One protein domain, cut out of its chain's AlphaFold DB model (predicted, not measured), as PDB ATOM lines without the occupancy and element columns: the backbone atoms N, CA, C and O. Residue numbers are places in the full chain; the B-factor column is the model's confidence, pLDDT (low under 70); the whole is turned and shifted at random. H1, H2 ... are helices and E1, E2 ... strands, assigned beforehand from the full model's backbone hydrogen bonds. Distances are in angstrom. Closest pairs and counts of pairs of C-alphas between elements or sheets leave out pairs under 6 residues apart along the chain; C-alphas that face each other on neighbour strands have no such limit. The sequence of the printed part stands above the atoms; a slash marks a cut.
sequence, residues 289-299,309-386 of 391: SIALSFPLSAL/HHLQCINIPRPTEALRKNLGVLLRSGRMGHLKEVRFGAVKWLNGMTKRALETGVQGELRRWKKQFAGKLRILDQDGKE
ATOM      1  N   SER A 289      79.908 -87.323  -4.558       96.50
ATOM      2  CA  SER A 289      78.590 -86.690  -4.585       96.50
ATOM      3  C   SER A 289      78.462 -85.672  -5.711       96.50
ATOM      4  O   SER A 289      79.343 -84.833  -5.907       96.50
ATOM      5  N   ILE A 290      77.328 -85.734  -6.409       94.19
ATOM      6  CA  ILE A 290      76.927 -84.759  -7.421       94.19
ATOM      7  C   ILE A 290      75.581 -84.137  -7.060       94.19
ATOM      8  O   ILE A 290      74.662 -84.848  -6.656       94.19
ATOM      9  N   ALA A 291      75.439 -82.828  -7.237       93.19
ATOM     10  CA  ALA A 291      74.160 -82.136  -7.160       93.19
ATOM     11  C   ALA A 291      73.886 -81.376  -8.456       93.19
ATOM     12  O   ALA A 291      74.719 -80.601  -8.913       93.19
ATOM     13  N   LEU A 292      72.717 -81.591  -9.046       89.19
ATOM     14  CA  LEU A 292      72.315 -80.996 -10.314       89.19
ATOM     15  C   LEU A 292      71.047 -80.184 -10.121       89.19
ATOM     16  O   LEU A 292      70.144 -80.607  -9.404       89.19
ATOM     17  N   SER A 293      70.955 -79.047 -10.804       84.44
ATOM     18  CA  SER A 293      69.731 -78.233 -10.845       84.44
ATOM     19  C   SER A 293      68.915 -78.430 -12.123       84.44
ATOM     20  O   SER A 293      67.784 -77.958 -12.209       84.44
ATOM     21  N   PHE A 294      69.466 -79.144 -13.103       75.31
ATOM     22  CA  PHE A 294      68.848 -79.447 -14.392       75.31
ATOM     23  C   PHE A 294      68.824 -80.966 -14.633       75.31
ATOM     24  O   PHE A 294      69.581 -81.708 -13.997       75.31
ATOM     25  N   PRO A 295      67.894 -81.462 -15.474       63.50
ATOM     26  CA  PRO A 295      67.729 -82.890 -15.690       63.50
ATOM     27  C   PRO A 295      68.992 -83.509 -16.296       63.50
ATOM     28  O   PRO A 295      69.586 -83.008 -17.242       63.50
ATOM     29  N   LEU A 296      69.358 -84.655 -15.735       64.94
ATOM     30  CA  LEU A 296      70.547 -85.457 -16.020       64.94
ATOM     31  C   LEU A 296      70.350 -86.276 -17.324       64.94
ATOM     32  O   LEU A 296      70.723 -87.440 -17.425       64.94
ATOM     33  N   SER A 297      69.670 -85.701 -18.320       54.72
ATOM     34  CA  SER A 297      69.246 -86.396 -19.547       54.72
ATOM     35  C   SER A 297      70.433 -86.896 -20.376       54.72
ATOM     36  O   SER A 297      70.300 -87.896 -21.074       54.72
ATOM     37  N   ALA A 298      71.581 -86.219 -20.263       54.44
ATOM     38  CA  ALA A 298      72.744 -86.372 -21.134       54.44
ATOM     39  C   ALA A 298      73.961 -87.063 -20.491       54.44
ATOM     40  O   ALA A 298      75.007 -87.130 -21.132       54.44
ATOM     41  N   LEU A 299      73.869 -87.611 -19.263       57.34
ATOM     42  CA  LEU A 299      74.934 -88.520 -18.807       57.34
ATOM     43  C   LEU A 299      74.768 -89.847 -19.547       57.34
ATOM     44  O   LEU A 299      74.105 -90.775 -19.079       57.34
ATOM     45  N   HIS A 309      82.696 -96.314 -11.179       88.69
ATOM     46  CA  HIS A 309      82.777 -95.011 -10.531       88.69
ATOM     47  C   HIS A 309      82.449 -95.100  -9.033       88.69
ATOM     48  O   HIS A 309      81.520 -95.799  -8.618       88.69
ATOM     49  N   HIS A 310      83.139 -94.311  -8.205       92.12
ATOM     50  CA  HIS A 310      82.933 -94.247  -6.749       92.12
ATOM     51  C   HIS A 310      81.787 -93.324  -6.298       92.12
ATOM     52  O   HIS A 310      81.745 -92.898  -5.142       92.12
ATOM     53  N   LEU A 311      80.842 -93.010  -7.191       93.94
ATOM     54  CA  LEU A 311      79.756 -92.080  -6.892       93.94
ATOM     55  C   LEU A 311      78.817 -92.701  -5.858       93.94
ATOM     56  O   LEU A 311      78.330 -93.804  -6.069       93.94
ATOM     57  N   GLN A 312      78.547 -91.992  -4.762       96.19
ATOM     58  CA  GLN A 312      77.727 -92.481  -3.646       96.19
ATOM     59  C   GLN A 312      76.370 -91.785  -3.556       96.19
ATOM     60  O   GLN A 312      75.387 -92.420  -3.167       96.19
ATOM     61  N   CYS A 313      76.308 -90.504  -3.930       95.69
ATOM     62  CA  CYS A 313      75.119 -89.671  -3.784       95.69
ATOM     63  C   CYS A 313      74.852 -88.837  -5.043       95.69
ATOM     64  O   CYS A 313      75.742 -88.144  -5.540       95.69
ATOM     65  N   ILE A 314      73.606 -88.867  -5.523       93.38
ATOM     66  CA  ILE A 314      73.103 -87.973  -6.573       93.38
ATOM     67  C   ILE A 314      71.985 -87.114  -5.987       93.38
ATOM     68  O   ILE A 314      70.978 -87.645  -5.530       93.38
ATOM     69  N   ASN A 315      72.129 -85.794  -6.037       93.69
ATOM     70  CA  ASN A 315      71.088 -84.839  -5.683       93.69
ATOM     71  C   ASN A 315      70.523 -84.184  -6.949       93.69
ATOM     72  O   ASN A 315      71.261 -83.675  -7.788       93.69
ATOM     73  N   ILE A 316      69.206 -84.214  -7.091       91.19
ATOM     74  CA  ILE A 316      68.463 -83.751  -8.265       91.19
ATOM     75  C   ILE A 316      67.224 -82.988  -7.802       91.19
ATOM     76  O   ILE A 316      66.694 -83.273  -6.731       91.19
ATOM     77  N   PRO A 317      66.702 -82.021  -8.572       89.12
ATOM     78  CA  PRO A 317      65.639 -81.161  -8.068       89.12
ATOM     79  C   PRO A 317      64.316 -81.927  -7.970       89.12
ATOM     80  O   PRO A 317      63.597 -81.807  -6.979       89.12
ATOM     81  N   ARG A 318      63.989 -82.731  -8.989       89.50
ATOM     82  CA  ARG A 318      62.724 -83.466  -9.109       89.50
ATOM     83  C   ARG A 318      62.931 -84.835  -9.769       89.50
ATOM     84  O   ARG A 318      63.822 -84.962 -10.610       89.50
ATOM     85  N   PRO A 319      62.107 -85.842  -9.433       89.44
ATOM     86  CA  PRO A 319      62.111 -87.127 -10.119       89.44
ATOM     87  C   PRO A 319      61.604 -86.975 -11.548       89.44
ATOM     88  O   PRO A 319      60.587 -86.330 -11.798       89.44
ATOM     89  N   THR A 320      62.310 -87.602 -12.486       88.19
ATOM     90  CA  THR A 320      61.911 -87.679 -13.892       88.19
ATOM     91  C   THR A 320      62.008 -89.116 -14.384       88.19
ATOM     92  O   THR A 320      62.839 -89.902 -13.918       88.19
ATOM     93  N   GLU A 321      61.152 -89.471 -15.339       88.00
ATOM     94  CA  GLU A 321      61.140 -90.811 -15.921       88.00
ATOM     95  C   GLU A 321      62.419 -91.104 -16.715       88.00
ATOM     96  O   GLU A 321      62.985 -92.192 -16.586       88.00
ATOM     97  N   ALA A 322      62.893 -90.137 -17.508       84.69
ATOM     98  CA  ALA A 322      64.109 -90.277 -18.308       84.69
ATOM     99  C   ALA A 322      65.314 -90.631 -17.428       84.69
ATOM    100  O   ALA A 322      66.018 -91.609 -17.679       84.69
ATOM    101  N   LEU A 323      65.485 -89.910 -16.316       84.94
ATOM    102  CA  LEU A 323      66.568 -90.180 -15.386       84.94
ATOM    103  C   LEU A 323      66.408 -91.528 -14.678       84.94
ATOM    104  O   LEU A 323      67.381 -92.259 -14.521       84.94
ATOM    105  N   ARG A 324      65.181 -91.898 -14.298       89.88
ATOM    106  CA  ARG A 324      64.896 -93.216 -13.713       89.88
ATOM    107  C   ARG A 324      65.315 -94.350 -14.651       89.88
ATOM    108  O   ARG A 324      65.886 -95.348 -14.207       89.88
ATOM    109  N   LYS A 325      65.020 -94.213 -15.948       88.19
ATOM    110  CA  LYS A 325      65.409 -95.178 -16.985       88.19
ATOM    111  C   LYS A 325      66.933 -95.246 -17.117       88.19
ATOM    112  O   LYS A 325      67.482 -96.339 -16.970       88.19
ATOM    113  N   ASN A 326      67.600 -94.103 -17.278       84.25
ATOM    114  CA  ASN A 326      69.057 -94.015 -17.439       84.25
ATOM    115  C   ASN A 326      69.808 -94.567 -16.221       84.25
ATOM    116  O   ASN A 326      70.693 -95.409 -16.361       84.25
ATOM    117  N   LEU A 327      69.395 -94.185 -15.010       86.94
ATOM    118  CA  LEU A 327      69.983 -94.698 -13.775       86.94
ATOM    119  C   LEU A 327      69.793 -96.215 -13.644       86.94
ATOM    120  O   LEU A 327      70.698 -96.924 -13.213       86.94
ATOM    121  N   GLY A 328      68.640 -96.733 -14.076       88.31
ATOM    122  CA  GLY A 328      68.397 -98.171 -14.152       88.31
ATOM    123  C   GLY A 328      69.380 -98.906 -15.063       88.31
ATOM    124  O   GLY A 328      69.814-100.000 -14.708       88.31
ATOM    125  N   VAL A 329      69.752 -98.319 -16.205       85.81
ATOM    126  CA  VAL A 329      70.781 -98.878 -17.099       85.81
ATOM    127  C   VAL A 329      72.152 -98.842 -16.421       85.81
ATOM    128  O   VAL A 329      72.828 -99.869 -16.367       85.81
ATOM    129  N   LEU A 330      72.528 -97.706 -15.827       82.69
ATOM    130  CA  LEU A 330      73.821 -97.530 -15.157       82.69
ATOM    131  C   LEU A 330      74.019 -98.503 -13.987       82.69
ATOM    132  O   LEU A 330      75.069 -99.134 -13.886       82.69
ATOM    133  N   LEU A 331      73.005 -98.694 -13.140       87.38
ATOM    134  CA  LEU A 331      73.076 -99.651 -12.032       87.38
ATOM    135  C   LEU A 331      73.171-101.100 -12.519       87.38
ATOM    136  O   LEU A 331      73.935-101.879 -11.958       87.38
ATOM    137  N   ARG A 332      72.420-101.474 -13.568       88.31
ATOM    138  CA  ARG A 332      72.493-102.828 -14.146       88.31
ATOM    139  C   ARG A 332      73.847-103.116 -14.783       88.31
ATOM    140  O   ARG A 332      74.294-104.252 -14.723       88.31
ATOM    141  N   SER A 333      74.497-102.100 -15.346       85.31
ATOM    142  CA  SER A 333      75.848-102.231 -15.901       85.31
ATOM    143  C   SER A 333      76.939-102.431 -14.837       85.31
ATOM    144  O   SER A 333      78.087-102.661 -15.191       85.31
ATOM    145  N   GLY A 334      76.622-102.298 -13.541       85.12
ATOM    146  CA  GLY A 334      77.591-102.417 -12.443       85.12
ATOM    147  C   GLY A 334      78.527-101.213 -12.276       85.12
ATOM    148  O   GLY A 334      79.261-101.130 -11.296       85.12
ATOM    149  N   ARG A 335      78.471-100.229 -13.180       82.75
ATOM    150  CA  ARG A 335      79.391 -99.078 -13.196       82.75
ATOM    151  C   ARG A 335      79.184 -98.075 -12.073       82.75
ATOM    152  O   ARG A 335      80.096 -97.326 -11.753       82.75
ATOM    153  N   MET A 336      77.995 -98.064 -11.483       87.62
ATOM    154  CA  MET A 336      77.639 -97.225 -10.335       87.62
ATOM    155  C   MET A 336      77.401 -98.094  -9.094       87.62
ATOM    156  O   MET A 336      76.444 -97.881  -8.355       87.62
ATOM    157  N   GLY A 337      78.243 -99.112  -8.881       86.81
ATOM    158  CA  GLY A 337      78.093-100.064  -7.774       86.81
ATOM    159  C   GLY A 337      78.204 -99.438  -6.377       86.81
ATOM    160  O   GLY A 337      77.690 -99.997  -5.413       86.81
ATOM    161  N   HIS A 338      78.832 -98.265  -6.263       92.81
ATOM    162  CA  HIS A 338      78.955 -97.526  -5.004       92.81
ATOM    163  C   HIS A 338      77.806 -96.556  -4.730       92.81
ATOM    164  O   HIS A 338      77.777 -95.961  -3.649       92.81
ATOM    165  N   LEU A 339      76.871 -96.392  -5.672       94.56
ATOM    166  CA  LEU A 339      75.765 -95.465  -5.505       94.56
ATOM    167  C   LEU A 339      74.827 -96.006  -4.428       94.56
ATOM    168  O   LEU A 339      74.329 -97.122  -4.539       94.56
ATOM    169  N   LYS A 340      74.611 -95.215  -3.376       95.44
ATOM    170  CA  LYS A 340      73.811 -95.602  -2.206       95.44
ATOM    171  C   LYS A 340      72.530 -94.800  -2.098       95.44
ATOM    172  O   LYS A 340      71.530 -95.324  -1.611       95.44
ATOM    173  N   GLU A 341      72.549 -93.542  -2.525       96.06
ATOM    174  CA  GLU A 341      71.418 -92.645  -2.332       96.06
ATOM    175  C   GLU A 341      71.163 -91.715  -3.517       96.06
ATOM    176  O   GLU A 341      72.076 -91.239  -4.196       96.06
ATOM    177  N   VAL A 342      69.877 -91.443  -3.730       94.88
ATOM    178  CA  VAL A 342      69.384 -90.396  -4.621       94.88
ATOM    179  C   VAL A 342      68.512 -89.462  -3.796       94.88
ATOM    180  O   VAL A 342      67.546 -89.902  -3.171       94.88
ATOM    181  N   ARG A 343      68.859 -88.174  -3.786       95.06
ATOM    182  CA  ARG A 343      68.162 -87.121  -3.048       95.06
ATOM    183  C   ARG A 343      67.394 -86.212  -3.997       95.06
ATOM    184  O   ARG A 343      67.925 -85.786  -5.020       95.06
ATOM    185  N   PHE A 344      66.164 -85.885  -3.621       93.69
ATOM    186  CA  PHE A 344      65.301 -84.968  -4.352       93.69
ATOM    187  C   PHE A 344      65.177 -83.626  -3.630       93.69
ATOM    188  O   PHE A 344      64.431 -83.510  -2.666       93.69
ATOM    189  N   GLY A 345      65.894 -82.603  -4.095       89.31
ATOM    190  CA  GLY A 345      66.032 -81.323  -3.392       89.31
ATOM    191  C   GLY A 345      64.788 -80.425  -3.353       89.31
ATOM    192  O   GLY A 345      64.724 -79.545  -2.503       89.31
ATOM    193  N   ALA A 346      63.802 -80.623  -4.236       88.06
ATOM    194  CA  ALA A 346      62.596 -79.786  -4.313       88.06
ATOM    195  C   ALA A 346      61.292 -80.582  -4.133       88.06
ATOM    196  O   ALA A 346      60.242 -80.199  -4.657       88.06
ATOM    197  N   VAL A 347      61.362 -81.728  -3.452       90.19
ATOM    198  CA  VAL A 347      60.219 -82.617  -3.233       90.19
ATOM    199  C   VAL A 347      60.225 -83.106  -1.793       90.19
ATOM    200  O   VAL A 347      61.283 -83.409  -1.260       90.19
ATOM    201  N   LYS A 348      59.039 -83.215  -1.189       91.19
ATOM    202  CA  LYS A 348      58.796 -83.846   0.116       91.19
ATOM    203  C   LYS A 348      57.960 -85.100  -0.054       91.19
ATOM    204  O   LYS A 348      57.073 -85.115  -0.911       91.19
ATOM    205  N   TRP A 349      58.184 -86.116   0.772       89.94
ATOM    206  CA  TRP A 349      57.212 -87.202   0.893       89.94
ATOM    207  C   TRP A 349      55.915 -86.667   1.497       89.94
ATOM    208  O   TRP A 349      55.933 -85.980   2.517       89.94
ATOM    209  N   LEU A 350      54.784 -86.957   0.853       87.38
ATOM    210  CA  LEU A 350      53.472 -86.563   1.358       87.38
ATOM    211  C   LEU A 350      52.782 -87.750   2.029       87.38
ATOM    212  O   LEU A 350      52.607 -88.808   1.423       87.38
ATOM    213  N   ASN A 351      52.338 -87.526   3.265       80.62
ATOM    214  CA  ASN A 351      51.515 -88.450   4.038       80.62
ATOM    215  C   ASN A 351      50.079 -87.895   4.121       80.62
ATOM    216  O   ASN A 351      49.888 -86.682   4.145       80.62
ATOM    217  N   GLY A 352      49.066 -88.769   4.147       75.31
ATOM    218  CA  GLY A 352      47.662 -88.368   4.355       75.31
ATOM    219  C   GLY A 352      46.831 -88.056   3.099       75.31
ATOM    220  O   GLY A 352      45.692 -87.618   3.222       75.31
ATOM    221  N   MET A 353      47.349 -88.300   1.891       76.69
ATOM    222  CA  MET A 353      46.562 -88.204   0.650       76.69
ATOM    223  C   MET A 353      45.866 -89.529   0.296       76.69
ATOM    224  O   MET A 353      46.286 -90.608   0.720       76.69
ATOM    225  N   THR A 354      44.809 -89.469  -0.523       80.31
ATOM    226  CA  THR A 354      44.127 -90.676  -1.020       80.31
ATOM    227  C   THR A 354      45.078 -91.530  -1.870       80.31
ATOM    228  O   THR A 354      45.953 -91.005  -2.560       80.31
ATOM    229  N   LYS A 355      44.908 -92.865  -1.855       78.38
ATOM    230  CA  LYS A 355      45.796 -93.798  -2.585       78.38
ATOM    231  C   LYS A 355      45.970 -93.417  -4.064       78.38
ATOM    232  O   LYS A 355      47.100 -93.404  -4.537       78.38
ATOM    233  N   ARG A 356      44.885 -93.014  -4.740       76.38
ATOM    234  CA  ARG A 356      44.902 -92.556  -6.143       76.38
ATOM    235  C   ARG A 356      45.670 -91.243  -6.343       76.38
ATOM    236  O   ARG A 356      46.377 -91.107  -7.333       76.38
ATOM    237  N   ALA A 357      45.572 -90.290  -5.413       73.00
ATOM    238  CA  ALA A 357      46.311 -89.025  -5.495       73.00
ATOM    239  C   ALA A 357      47.823 -89.217  -5.293       73.00
ATOM    240  O   ALA A 357      48.627 -88.479  -5.850       73.00
ATOM    241  N   LEU A 358      48.222 -90.243  -4.537       78.88
ATOM    242  CA  LEU A 358      49.629 -90.593  -4.340       78.88
ATOM    243  C   LEU A 358      50.240 -91.376  -5.517       78.88
ATOM    244  O   LEU A 358      51.449 -91.596  -5.535       78.88
ATOM    245  N   GLU A 359      49.430 -91.823  -6.477       80.00
ATOM    246  CA  GLU A 359      49.875 -92.555  -7.674       80.00
ATOM    247  C   GLU A 359      50.130 -91.640  -8.880       80.00
ATOM    248  O   GLU A 359      50.728 -92.077  -9.866       80.00
ATOM    249  N   THR A 360      49.734 -90.369  -8.796       80.00
ATOM    250  CA  THR A 360      49.893 -89.380  -9.864       80.00
ATOM    251  C   THR A 360      50.928 -88.308  -9.502       80.00
ATOM    252  O   THR A 360      51.355 -88.157  -8.353       80.00
ATOM    253  N   GLY A 361      51.395 -87.583 -10.522       87.94
ATOM    254  CA  GLY A 361      52.353 -86.491 -10.367       87.94
ATOM    255  C   GLY A 361      53.689 -86.911  -9.741       87.94
ATOM    256  O   GLY A 361      54.189 -88.019  -9.940       87.94
ATOM    257  N   VAL A 362      54.279 -85.995  -8.970       89.69
ATOM    258  CA  VAL A 362      55.621 -86.155  -8.386       89.69
ATOM    259  C   VAL A 362      55.674 -87.277  -7.337       89.69
ATOM    260  O   VAL A 362      56.671 -87.992  -7.265       89.69
ATOM    261  N   GLN A 363      54.605 -87.476  -6.553       90.00
ATOM    262  CA  GLN A 363      54.535 -88.559  -5.558       90.00
ATOM    263  C   GLN A 363      54.467 -89.935  -6.225       90.00
ATOM    264  O   GLN A 363      55.169 -90.860  -5.807       90.00
ATOM    265  N   GLY A 364      53.675 -90.054  -7.298       90.31
ATOM    266  CA  GLY A 364      53.620 -91.263  -8.116       90.31
ATOM    267  C   GLY A 364      54.993 -91.626  -8.678       90.31
ATOM    268  O   GLY A 364      55.425 -92.776  -8.565       90.31
ATOM    269  N   GLU A 365      55.728 -90.639  -9.200       92.06
ATOM    270  CA  GLU A 365      57.104 -90.843  -9.657       92.06
ATOM    271  C   GLU A 365      58.041 -91.268  -8.521       92.06
ATOM    272  O   GLU A 365      58.715 -92.287  -8.654       92.06
ATOM    273  N   LEU A 366      58.043 -90.584  -7.371       91.75
ATOM    274  CA  LEU A 366      58.858 -90.986  -6.216       91.75
ATOM    275  C   LEU A 366      58.605 -92.442  -5.786       91.75
ATOM    276  O   LEU A 366      59.543 -93.183  -5.485       91.75
ATOM    277  N   ARG A 367      57.346 -92.890  -5.800       91.12
ATOM    278  CA  ARG A 367      56.990 -94.285  -5.501       91.12
ATOM    279  C   ARG A 367      57.493 -95.259  -6.557       91.12
ATOM    280  O   ARG A 367      57.970 -96.334  -6.200       91.12
ATOM    281  N   ARG A 368      57.421 -94.901  -7.845       93.75
ATOM    282  CA  ARG A 368      57.988 -95.706  -8.942       93.75
ATOM    283  C   ARG A 368      59.503 -95.839  -8.798       93.75
ATOM    284  O   ARG A 368      60.020 -96.943  -8.938       93.75
ATOM    285  N   TRP A 369      60.190 -94.749  -8.455       93.94
ATOM    286  CA  TRP A 369      61.614 -94.741  -8.116       93.94
ATOM    287  C   TRP A 369      61.919 -95.686  -6.951       93.94
ATOM    288  O   TRP A 369      62.730 -96.598  -7.102       93.94
ATOM    289  N   LYS A 370      61.213 -95.534  -5.822       93.31
ATOM    290  CA  LYS A 370      61.387 -96.397  -4.645       93.31
ATOM    291  C   LYS A 370      61.149 -97.871  -4.976       93.31
ATOM    292  O   LYS A 370      61.952 -98.714  -4.598       93.31
ATOM    293  N   LYS A 371      60.075 -98.192  -5.707       92.69
ATOM    294  CA  LYS A 371      59.741 -99.570  -6.100       92.69
ATOM    295  C   LYS A 371      60.803-100.173  -7.020       92.69
ATOM    296  O   LYS A 371      61.179-101.324  -6.836       92.69
ATOM    297  N   GLN A 372      61.284 -99.414  -8.005       93.00
ATOM    298  CA  GLN A 372      62.273 -99.898  -8.969       93.00
ATOM    299  C   GLN A 372      63.653-100.126  -8.340       93.00
ATOM    300  O   GLN A 372      64.351-101.060  -8.734       93.00
ATOM    301  N   PHE A 373      64.059 -99.270  -7.402       93.25
ATOM    302  CA  PHE A 373      65.390 -99.310  -6.790       93.25
ATOM    303  C   PHE A 373      65.401 -99.870  -5.362       93.25
ATOM    304  O   PHE A 373      66.411 -99.751  -4.667       93.25
ATOM    305  N   ALA A 374      64.309-100.508  -4.936       90.94
ATOM    306  CA  ALA A 374      64.187-101.123  -3.621       90.94
ATOM    307  C   ALA A 374      65.364-102.073  -3.337       90.94
ATOM    308  O   ALA A 374      65.728-102.901  -4.174       90.94
ATOM    309  N   GLY A 375      65.982-101.918  -2.161       87.56
ATOM    310  CA  GLY A 375      67.139-102.711  -1.727       87.56
ATOM    311  C   GLY A 375      68.463-102.380  -2.428       87.56
ATOM    312  O   GLY A 375      69.489-102.930  -2.046       87.56
ATOM    313  N   LYS A 376      68.463-101.489  -3.427       90.25
ATOM    314  CA  LYS A 376      69.667-101.068  -4.164       90.25
ATOM    315  C   LYS A 376      70.056 -99.628  -3.862       90.25
ATOM    316  O   LYS A 376      71.237 -99.340  -3.731       90.25
ATOM    317  N   LEU A 377      69.069 -98.737  -3.759       94.31
ATOM    318  CA  LEU A 377      69.273 -97.317  -3.490       94.31
ATOM    319  C   LEU A 377      68.274 -96.804  -2.464       94.31
ATOM    320  O   LEU A 377      67.096 -97.162  -2.496       94.31
ATOM    321  N   ARG A 378      68.742 -95.885  -1.623       95.56
ATOM    322  CA  ARG A 378      67.899 -95.076  -0.750       95.56
ATOM    323  C   ARG A 378      67.353 -93.891  -1.522       95.56
ATOM    324  O   ARG A 378      68.110 -93.152  -2.154       95.56
ATOM    325  N   ILE A 379      66.039 -93.708  -1.459       95.62
ATOM    326  CA  ILE A 379      65.359 -92.607  -2.140       95.62
ATOM    327  C   ILE A 379      64.930 -91.571  -1.107       95.62
ATOM    328  O   ILE A 379      63.996 -91.800  -0.337       95.62
ATOM    329  N   LEU A 380      65.627 -90.437  -1.094       95.56
ATOM    330  CA  LEU A 380      65.490 -89.402  -0.075       95.56
ATOM    331  C   LEU A 380      64.792 -88.161  -0.632       95.56
ATOM    332  O   LEU A 380      65.032 -87.756  -1.770       95.56
ATOM    333  N   ASP A 381      63.952 -87.536   0.183       93.81
ATOM    334  CA  ASP A 381      63.359 -86.235  -0.121       93.81
ATOM    335  C   ASP A 381      64.277 -85.064   0.272       93.81
ATOM    336  O   ASP A 381      65.433 -85.257   0.667       93.81
ATOM    337  N   GLN A 382      63.769 -83.835   0.161       92.44
ATOM    338  CA  GLN A 382      64.532 -82.622   0.466       92.44
ATOM    339  C   GLN A 382      64.970 -82.533   1.939       92.44
ATOM    340  O   GLN A 382      65.958 -81.866   2.238       92.44
ATOM    341  N   ASP A 383      64.261 -83.213   2.846       90.50
ATOM    342  CA  ASP A 383      64.555 -83.240   4.280       90.50
ATOM    343  C   ASP A 383      65.440 -84.452   4.646       90.50
ATOM    344  O   ASP A 383      65.726 -84.689   5.820       90.50
ATOM    345  N   GLY A 384      65.877 -85.242   3.655       90.88
ATOM    346  CA  GLY A 384      66.670 -86.453   3.858       90.88
ATOM    347  C   GLY A 384      65.858 -87.643   4.375       90.88
ATOM    348  O   GLY A 384      66.441 -88.593   4.898       90.88
ATOM    349  N   LYS A 385      64.527 -87.604   4.252       91.56
ATOM    350  CA  LYS A 385      63.636 -88.672   4.710       91.56
ATOM    351  C   LYS A 385      63.355 -89.663   3.591       91.56
ATOM    352  O   LYS A 385      63.209 -89.301   2.424       91.56
ATOM    353  N   GLU A 386      63.246 -90.929   3.968       89.31
ATOM    354  CA  GLU A 386      62.847 -92.012   3.077       89.31
ATOM    355  C   GLU A 386      61.349 -92.266   3.261       89.31
ATOM    356  O   GLU A 386      60.869 -92.426   4.383       89.31
TER     357      GLU A 386
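Overview. This is residues 289 to 299 and 309 to 386 of the 391 residues of an uncharacterized protein of Botryobasidium botryosum FD-172 SS1 (UniProt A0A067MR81). A small parallel sheet, in the order E1 E2 E3 E4, has two helices running the same way; H2 only grazes it, H1 is not on it. Residues 345 to 360 reach to one end of the long axis. The printed part has 89 residues, E1 E2 H1 E3 H2 E4, mixed in class, under half in named elements; it is compact, radius of gyration of the C-alphas 12.7 A, spanning 40 by 22 by 22 A.

Along the chain. Find C-alpha 289 at (78.590, -86.690, -4.585), where E1, residues 289 to 292, begins. E2 is 313 to 316, E3 341 to 344; E4, 378 to 380, ends at (65.490, -89.402, -0.075). H1, 321 to 332, measures 16.6 A; H2, 361 to 372, 16.7 A.

Arrangement. Within hydrogen-bond range are N 290 and O 313, 3.0 A, N 314 and O 341, 3.1 A, and N 342 and O 378, 2.9 A. E2, H1, E3 and E3, H2, E4 are strand-helix-strand units, parallel neighbours joined through a helix, with right-handed crossovers. H2 grazes the sheet with residues 366 to 371; its closest C-alphas to E4 are Lys 370 and Ile 379, 6.0 A. H1 and H2 are close but not clearly touching, Arg 324 and Trp 369 having the closest C-alphas, 6.7 A, at a shallow tilt of 12 degrees. In both, every O i to N i+4 pair is within range.

Size, cuts and confidence. Residues 300 to 308 are not printed; C-alphas 299 and 309 stand 13.1 A apart. E3 to H2 is a long link. Residues 295 to 299 are under pLDDT 70.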